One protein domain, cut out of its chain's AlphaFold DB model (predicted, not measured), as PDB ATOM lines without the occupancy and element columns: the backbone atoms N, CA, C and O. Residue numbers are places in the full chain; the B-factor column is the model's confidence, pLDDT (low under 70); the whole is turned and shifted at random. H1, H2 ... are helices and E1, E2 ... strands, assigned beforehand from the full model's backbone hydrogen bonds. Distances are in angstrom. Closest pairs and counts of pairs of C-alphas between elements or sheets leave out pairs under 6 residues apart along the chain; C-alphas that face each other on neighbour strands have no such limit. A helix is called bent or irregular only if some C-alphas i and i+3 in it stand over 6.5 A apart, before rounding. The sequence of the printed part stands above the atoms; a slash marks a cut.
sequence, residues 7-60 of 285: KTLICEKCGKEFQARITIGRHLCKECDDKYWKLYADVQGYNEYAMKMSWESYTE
ATOM      1  N   LYS A   7     -21.977 -53.537  10.100       80.69
ATOM      2  CA  LYS A   7     -22.040 -52.585   8.986       80.69
ATOM      3  C   LYS A   7     -22.224 -51.177   9.528       80.69
ATOM      4  O   LYS A   7     -22.917 -50.988  10.529       80.69
ATOM      5  N   THR A   8     -21.599 -50.214   8.861       84.94
ATOM      6  CA  THR A   8     -21.918 -48.800   9.046       84.94
ATOM      7  C   THR A   8     -23.273 -48.536   8.403       84.94
ATOM      8  O   THR A   8     -23.488 -48.873   7.241       84.94
ATOM      9  N   LEU A   9     -24.188 -47.983   9.187       86.56
ATOM     10  CA  LEU A   9     -25.520 -47.559   8.786       86.56
ATOM     11  C   LEU A   9     -25.656 -46.066   9.079       86.56
ATOM     12  O   LEU A   9     -24.976 -45.541   9.959       86.56
ATOM     13  N   ILE A  10     -26.560 -45.400   8.370       87.19
ATOM     14  CA  ILE A  10     -26.935 -44.012   8.641       87.19
ATOM     15  C   ILE A  10     -28.240 -44.041   9.428       87.19
ATOM     16  O   ILE A  10     -29.183 -44.723   9.038       87.19
ATOM     17  N   CYS A  11     -28.283 -43.330  10.552       87.88
ATOM     18  CA  CYS A  11     -29.489 -43.211  11.355       87.88
ATOM     19  C   CYS A  11     -30.575 -42.482  10.562       87.88
ATOM     20  O   CYS A  11     -30.397 -41.312  10.226       87.88
ATOM     21  N   GLU A  12     -31.716 -43.131  10.343       87.25
ATOM     22  CA  GLU A  12     -32.848 -42.568   9.587       87.25
ATOM     23  C   GLU A  12     -33.401 -41.280  10.214       87.25
ATOM     24  O   GLU A  12     -33.973 -40.443   9.523       87.25
ATOM     25  N   LYS A  13     -33.203 -41.096  11.524       86.12
ATOM     26  CA  LYS A  13     -33.759 -39.970  12.281       86.12
ATOM     27  C   LYS A  13     -32.826 -38.770  12.401       86.12
ATOM     28  O   LYS A  13     -33.281 -37.634  12.354       86.12
ATOM     29  N   CYS A  14     -31.534 -39.003  12.631       90.44
ATOM     30  CA  CYS A  14     -30.575 -37.926  12.912       90.44
ATOM     31  C   CYS A  14     -29.409 -37.853  11.924       90.44
ATOM     32  O   CYS A  14     -28.523 -37.022  12.107       90.44
ATOM     33  N   GLY A  15     -29.359 -38.739  10.925       89.38
ATOM     34  CA  GLY A  15     -28.300 -38.779   9.915       89.38
ATOM     35  C   GLY A  15     -26.926 -39.219  10.432       89.38
ATOM     36  O   GLY A  15     -25.985 -39.298   9.651       89.38
ATOM     37  N   LYS A  16     -26.776 -39.519  11.732       91.06
ATOM     38  CA  LYS A  16     -25.503 -39.985  12.302       91.06
ATOM     39  C   LYS A  16     -25.160 -41.384  11.797       91.06
ATOM     40  O   LYS A  16     -25.997 -42.285  11.851       91.06
ATOM     41  N   GLU A  17     -23.910 -41.582  11.407       90.31
ATOM     42  CA  GLU A  17     -23.374 -42.911  11.131       90.31
ATOM     43  C   GLU A  17     -23.211 -43.718  12.425       90.31
ATOM     44  O   GLU A  17     -22.775 -43.202  13.456       90.31
ATOM     45  N   PHE A  18     -23.555 -45.002  12.382       86.44
ATOM     46  CA  PHE A  18     -23.381 -45.916  13.505       86.44
ATOM     47  C   PHE A  18     -23.109 -47.341  13.020       86.44
ATOM     48  O   PHE A  18     -23.467 -47.719  11.907       86.44
ATOM     49  N   GLN A  19     -22.465 -48.152  13.858       85.56
ATOM     50  CA  GLN A  19     -22.175 -49.547  13.535       85.56
ATOM     51  C   GLN A  19     -23.175 -50.488  14.204       85.56
ATOM     52  O   GLN A  19     -23.216 -50.574  15.433       85.56
ATOM     53  N   ALA A  20     -23.903 -51.265  13.405       79.88
ATOM     54  CA  ALA A  20     -24.822 -52.284  13.902       79.88
ATOM     55  C   ALA A  20     -24.584 -53.639  13.232       79.88
ATOM     56  O   ALA A  20     -24.046 -53.742  12.126       79.88
ATOM     57  N   ARG A  21     -24.984 -54.711  13.922       74.00
ATOM     58  CA  ARG A  21     -25.175 -56.013  13.277       74.00
ATOM     59  C   ARG A  21     -26.485 -55.916  12.503       74.00
ATOM     60  O   ARG A  21     -27.446 -55.386  13.042       74.00
ATOM     61  N   ILE A  22     -26.503 -56.354  11.246       62.31
ATOM     62  CA  ILE A  22     -27.709 -56.275  10.413       62.31
ATOM     63  C   ILE A  22     -28.801 -57.119  11.076       62.31
ATOM     64  O   ILE A  22     -28.760 -58.346  11.025       62.31
ATOM     65  N   THR A  23     -29.757 -56.453  11.704       56.47
ATOM     66  CA  THR A  23     -31.027 -57.022  12.148       56.47
ATOM     67  C   THR A  23     -32.134 -56.367  11.339       56.47
ATOM     68  O   THR A  23     -32.067 -55.175  11.045       56.47
ATOM     69  N   ILE A  24     -33.131 -57.160  10.952       52.03
ATOM     70  CA  ILE A  24     -34.363 -56.679  10.321       52.03
ATOM     71  C   ILE A  24     -35.060 -55.771  11.348       52.03
ATOM     72  O   ILE A  24     -35.430 -56.246  12.418       52.03
ATOM     73  N   GLY A  25     -35.159 -54.467  11.074       61.31
ATOM     74  CA  GLY A  25     -35.699 -53.470  12.007       61.31
ATOM     75  C   GLY A  25     -35.334 -52.030  11.624       61.31
ATOM     76  O   GLY A  25     -34.662 -51.813  10.620       61.31
ATOM     77  N   ARG A  26     -35.779 -51.050  12.430       62.88
ATOM     78  CA  ARG A  26     -35.512 -49.610  12.222       62.88
ATOM     79  C   ARG A  26     -34.009 -49.310  12.284       62.88
ATOM     80  O   ARG A  26     -33.325 -49.764  13.204       62.88
ATOM     81  N   HIS A  27     -33.490 -48.506  11.354       82.69
ATOM     82  CA  HIS A  27     -32.079 -48.108  11.340       82.69
ATOM     83  C   HIS A  27     -31.852 -46.862  12.207       82.69
ATOM     84  O   HIS A  27     -31.531 -45.783  11.714       82.69
ATOM     85  N   LEU A  28     -32.016 -47.010  13.525       84.62
ATOM     86  CA  LEU A  28     -31.781 -45.942  14.499       84.62
ATOM     87  C   LEU A  28     -30.438 -46.123  15.211       84.62
ATOM     88  O   LEU A  28     -30.081 -47.223  15.633       84.62
ATOM     89  N   CYS A  29     -29.705 -45.024  15.402       88.50
ATOM     90  CA  CYS A  29     -28.589 -45.021  16.343       88.50
ATOM     91  C   CYS A  29     -29.115 -45.151  17.782       88.50
ATOM     92  O   CYS A  29     -30.248 -44.759  18.069       88.50
ATOM     93  N   LYS A  30     -28.269 -45.636  18.700       88.19
ATOM     94  CA  LYS A  30     -28.642 -45.891  20.102       88.19
ATOM     95  C   LYS A  30     -29.347 -44.702  20.767       88.19
ATOM     96  O   LYS A  30     -30.380 -44.881  21.386       88.19
ATOM     97  N   GLU A  31     -28.849 -43.480  20.578       90.06
ATOM     98  CA  GLU A  31     -29.475 -42.277  21.153       90.06
ATOM     99  C   GLU A  31     -30.915 -42.053  20.664       90.06
ATOM    100  O   GLU A  31     -31.765 -41.583  21.417       90.06
ATOM    101  N   CYS A  32     -31.185 -42.327  19.386       89.38
ATOM    102  CA  CYS A  32     -32.512 -42.152  18.802       89.38
ATOM    103  C   CYS A  32     -33.468 -43.265  19.229       89.38
ATOM    104  O   CYS A  32     -34.642 -42.979  19.458       89.38
ATOM    105  N   ASP A  33     -32.953 -44.488  19.354       89.25
ATOM    106  CA  ASP A  33     -33.693 -45.645  19.852       89.25
ATOM    107  C   ASP A  33     -34.041 -45.479  21.341       89.25
ATOM    108  O   ASP A  33     -35.209 -45.545  21.711       89.25
ATOM    109  N   ASP A  34     -33.071 -45.104  22.182       91.56
ATOM    110  CA  ASP A  34     -33.277 -44.833  23.612       91.56
ATOM    111  C   ASP A  34     -34.318 -43.715  23.827       91.56
ATOM    112  O   ASP A  34     -35.191 -43.819  24.690       91.56
ATOM    113  N   LYS A  35     -34.276 -42.643  23.015       91.56
ATOM    114  CA  LYS A  35     -35.290 -41.570  23.050       91.56
ATOM    115  C   LYS A  35     -36.681 -42.070  22.669       91.56
ATOM    116  O   LYS A  35     -37.655 -41.652  23.291       91.56
ATOM    117  N   TYR A  36     -36.774 -42.926  21.653       90.75
ATOM    118  CA  TYR A  36     -38.040 -43.520  21.234       90.75
ATOM    119  C   TYR A  36     -38.621 -44.400  22.341       90.75
ATOM    120  O   TYR A  36     -39.771 -44.211  22.721       90.75
ATOM    121  N   TRP A  37     -37.826 -45.305  22.915       91.75
ATOM    122  CA  TRP A  37     -38.291 -46.190  23.984       91.75
ATOM    123  C   TRP A  37     -38.646 -45.440  25.260       91.75
ATOM    124  O   TRP A  37     -39.619 -45.800  25.919       91.75
ATOM    125  N   LYS A  38     -37.925 -44.356  25.578       94.12
ATOM    126  CA  LYS A  38     -38.300 -43.468  26.680       94.12
ATOM    127  C   LYS A  38     -39.667 -42.831  26.437       94.12
ATOM    128  O   LYS A  38     -40.496 -42.867  27.335       94.12
ATOM    129  N   LEU A  39     -39.915 -42.292  25.240       94.56
ATOM    130  CA  LEU A  39     -41.222 -41.737  24.873       94.56
ATOM    131  C   LEU A  39     -42.318 -42.811  24.908       94.56
ATOM    132  O   LEU A  39     -43.370 -42.591  25.491       94.56
ATOM    133  N   TYR A  40     -42.062 -43.983  24.329       93.00
ATOM    134  CA  TYR A  40     -43.015 -45.090  24.305       93.00
ATOM    135  C   TYR A  40     -43.406 -45.540  25.717       93.00
ATOM    136  O   TYR A  40     -44.590 -45.685  26.008       93.00
ATOM    137  N   ALA A  41     -42.423 -45.711  26.607       92.88
ATOM    138  CA  ALA A  41     -42.661 -46.035  28.010       92.88
ATOM    139  C   ALA A  41     -43.432 -44.917  28.731       92.88
ATOM    140  O   ALA A  41     -44.245 -45.190  29.614       92.88
ATOM    141  N   ASP A  42     -43.197 -43.663  28.338       95.25
ATOM    142  CA  ASP A  42     -43.823 -42.495  28.943       95.25
ATOM    143  C   ASP A  42     -45.334 -42.428  28.712       95.25
ATOM    144  O   ASP A  42     -46.063 -42.015  29.608       95.25
ATOM    145  N   VAL A  43     -45.801 -42.875  27.544       96.31
ATOM    146  CA  VAL A  43     -47.224 -42.894  27.161       96.31
ATOM    147  C   VAL A  43     -47.782 -44.314  27.010       96.31
ATOM    148  O   VAL A  43     -48.793 -44.530  26.342       96.31
ATOM    149  N   GLN A  44     -47.134 -45.309  27.624       94.25
ATOM    150  CA  GLN A  44     -47.452 -46.725  27.425       94.25
ATOM    151  C   GLN A  44     -48.921 -47.069  27.720       94.25
ATOM    152  O   GLN A  44     -49.513 -47.825  26.953       94.25
ATOM    153  N   GLY A  45     -49.533 -46.491  28.761       96.19
ATOM    154  CA  GLY A  45     -50.933 -46.778  29.090       96.19
ATOM    155  C   GLY A  45     -51.915 -46.393  27.982       96.19
ATOM    156  O   GLY A  45     -52.887 -47.108  27.762       96.19
ATOM    157  N   TYR A  46     -51.635 -45.343  27.201       97.00
ATOM    158  CA  TYR A  46     -52.463 -44.991  26.039       97.00
ATOM    159  C   TYR A  46     -52.364 -46.038  24.924       97.00
ATOM    160  O   TYR A  46     -53.372 -46.360  24.297       97.00
ATOM    161  N   ASN A  47     -51.175 -46.606  24.691       94.38
ATOM    162  CA  ASN A  47     -51.004 -47.713  23.742       94.38
ATOM    163  C   ASN A  47     -51.758 -48.963  24.212       94.38
ATOM    164  O   ASN A  47     -52.459 -49.599  23.429       94.38
ATOM    165  N   GLU A  48     -51.633 -49.309  25.493       94.56
ATOM    166  CA  GLU A  48     -52.311 -50.465  26.089       94.56
ATOM    167  C   GLU A  48     -53.833 -50.312  26.040       94.56
ATOM    168  O   GLU A  48     -54.541 -51.261  25.683       94.56
ATOM    169  N   TYR A  49     -54.334 -49.105  26.311       95.25
ATOM    170  CA  TYR A  49     -55.739 -48.758  26.151       95.25
ATOM    171  C   TYR A  49     -56.187 -48.923  24.692       95.25
ATOM    172  O   TYR A  49     -57.133 -49.666  24.425       95.25
ATOM    173  N   ALA A  50     -55.472 -48.329  23.731       94.00
ATOM    174  CA  ALA A  50     -55.784 -48.447  22.304       94.00
ATOM    175  C   ALA A  50     -55.821 -49.918  21.843       94.00
ATOM    176  O   ALA A  50     -56.772 -50.354  21.189       94.00
ATOM    177  N   MET A  51     -54.854 -50.734  22.271       91.69
ATOM    178  CA  MET A  51     -54.836 -52.176  22.000       91.69
ATOM    179  C   MET A  51     -56.052 -52.893  22.600       91.69
ATOM    180  O   MET A  51     -56.673 -53.729  21.935       91.69
ATOM    181  N   LYS A  52     -56.444 -52.553  23.834       90.88
ATOM    182  CA  LYS A  52     -57.647 -53.101  24.486       90.88
ATOM    183  C   LYS A  52     -58.928 -52.726  23.737       90.88
ATOM    184  O   LYS A  52     -59.886 -53.505  23.717       90.88
ATOM    185  N   MET A  53     -58.922 -51.566  23.089       88.62
ATOM    186  CA  MET A  53     -59.996 -51.073  22.228       88.62
ATOM    187  C   MET A  53     -59.938 -51.640  20.799       88.62
ATOM    188  O   MET A  53     -60.892 -51.461  20.041       88.62
ATOM    189  N   SER A  54     -58.904 -52.435  20.487       85.88
ATOM    190  CA  SER A  54     -58.627 -53.028  19.170       85.88
ATOM    191  C   SER A  54     -58.340 -51.984  18.090       85.88
ATOM    192  O   SER A  54     -58.813 -52.104  16.963       85.88
ATOM    193  N   TRP A  55     -57.596 -50.946  18.461       86.75
ATOM    194  CA  TRP A  55     -57.145 -49.885  17.569       86.75
ATOM    195  C   TRP A  55     -55.723 -50.132  17.068       86.75
ATOM    196  O   TRP A  55     -54.996 -50.982  17.590       86.75
ATOM    197  N   GLU A  56     -55.335 -49.384  16.038       86.19
ATOM    198  CA  GLU A  56     -53.966 -49.390  15.529       86.19
ATOM    199  C   GLU A  56     -52.993 -48.788  16.549       86.19
ATOM    200  O   GLU A  56     -53.356 -47.954  17.380       86.19
ATOM    201  N   SER A  57     -51.738 -49.234  16.497       85.81
ATOM    202  CA  SER A  57     -50.674 -48.651  17.314       85.81
ATOM    203  C   SER A  57     -50.329 -47.242  16.834       85.81
ATOM    204  O   SER A  57     -50.303 -46.981  15.632       85.81
ATOM    205  N   TYR A  58     -49.991 -46.360  17.770       92.38
ATOM    206  CA  TYR A  58     -49.626 -44.983  17.458       92.38
ATOM    207  C   TYR A  58     -48.251 -44.874  16.777       92.38
ATOM    208  O   TYR A  58     -47.303 -45.597  17.106       92.38
ATOM    209  N   THR A  59     -48.125 -43.931  15.840       91.62
ATOM    210  CA  THR A  59     -46.840 -43.513  15.259       91.62
ATOM    211  C   THR A  59     -46.003 -42.734  16.276       91.62
ATOM    212  O   THR A  59     -46.517 -42.268  17.289       91.62
ATOM    213  N   GLU A  60     -44.701 -42.538  16.024       90.69
ATOM    214  CA  GLU A  60     -43.861 -41.753  16.945       90.69
ATOM    215  C   GLU A  60     -44.382 -40.314  17.120       90.69
ATOM    216  O   GLU A  60     -44.347 -39.772  18.223       90.69
TER     217      GLU A  60
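Overview. This is residues 7 to 60 of the 285 residues of an uncharacterized protein of Clostridium sp. SS2/1 (UniProt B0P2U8). A small two-stranded hairpin, E1 and E2, forms one end of a loose, elongated model, and helix H1 leads away from it toward the other end, where a shorter helix, H2, meets H1 at a corner. After H2 the last printed residues, 53 to 60, fold back toward H1, and between the hairpin and H1 residues 21 to 29 make a loop. The printed part has 54 residues, with two named strands and then two named helices in the order E1, E2, H1, H2; the sheet is E1 - E2, antiparallel, and the class is mixed, helices and strands. The whole is loose, with a radius of gyration of the C-alphas of 13.9 A, and its C-alphas span 40 by 20 by 15 A, only just a rod.

Arrangement. Strand E1, residues 7 to 10, and strand E2, residues 17 to 20, are antiparallel neighbours and form a hairpin, with 139 degrees between their N-to-C directions. The C-alphas of Ile 10 and Glu 17, which face each other, are 4.5 A apart. N 9 and O 18 are within hydrogen-bond range at 2.8 A, and so are N 7 and O 20 at 2.9 A. Helix H1, residues 30 to 42, is apart from E1. Helix H2, residues 44 to 52, is apart from both E1 and E2. H1 and H2 meet only through their link; they are near each other, with 5 pairs of C-alphas within 10 A. In H1 and H2 every O i to N i+4 pair is within hydrogen-bond range.

Along the chain. E1 runs from Lys 7, whose C-alpha is at (-22.040, -52.585, 8.986), to Ile 10, and measures 9.9 A from first to last C-alpha. E2, from Glu 17 to Ala 20, also measures 9.9 A. H1, from Lys 30 to Asp 42, is the longest helix, with 13 residues and 17.9 A; its first C-alpha is at (-28.642, -45.891, 20.102). H2, from Gln 44 to Lys 52, measures 12.4 A and ends with C-alpha 52 at (-57.647, -53.101, 24.486). Neither helix is bent or irregular.

Size, cuts and confidence. The two C-alphas farthest apart are those of Thr 8 and Met 53, at 40.4 A, and the C-alphas of Lys 7 and Glu 60, the first and last printed, are 25.6 A apart. The printed part has no cut. The link from H1 to H2, of 1 residue, is tight; those from E1 to E2, of 6 residues, and from E2 to H1, of 9 residues, are short. The mean pLDDT of the printed part is 86.7, and 5 residues, 22 to 26, in the link from E2 to H1, are under 70.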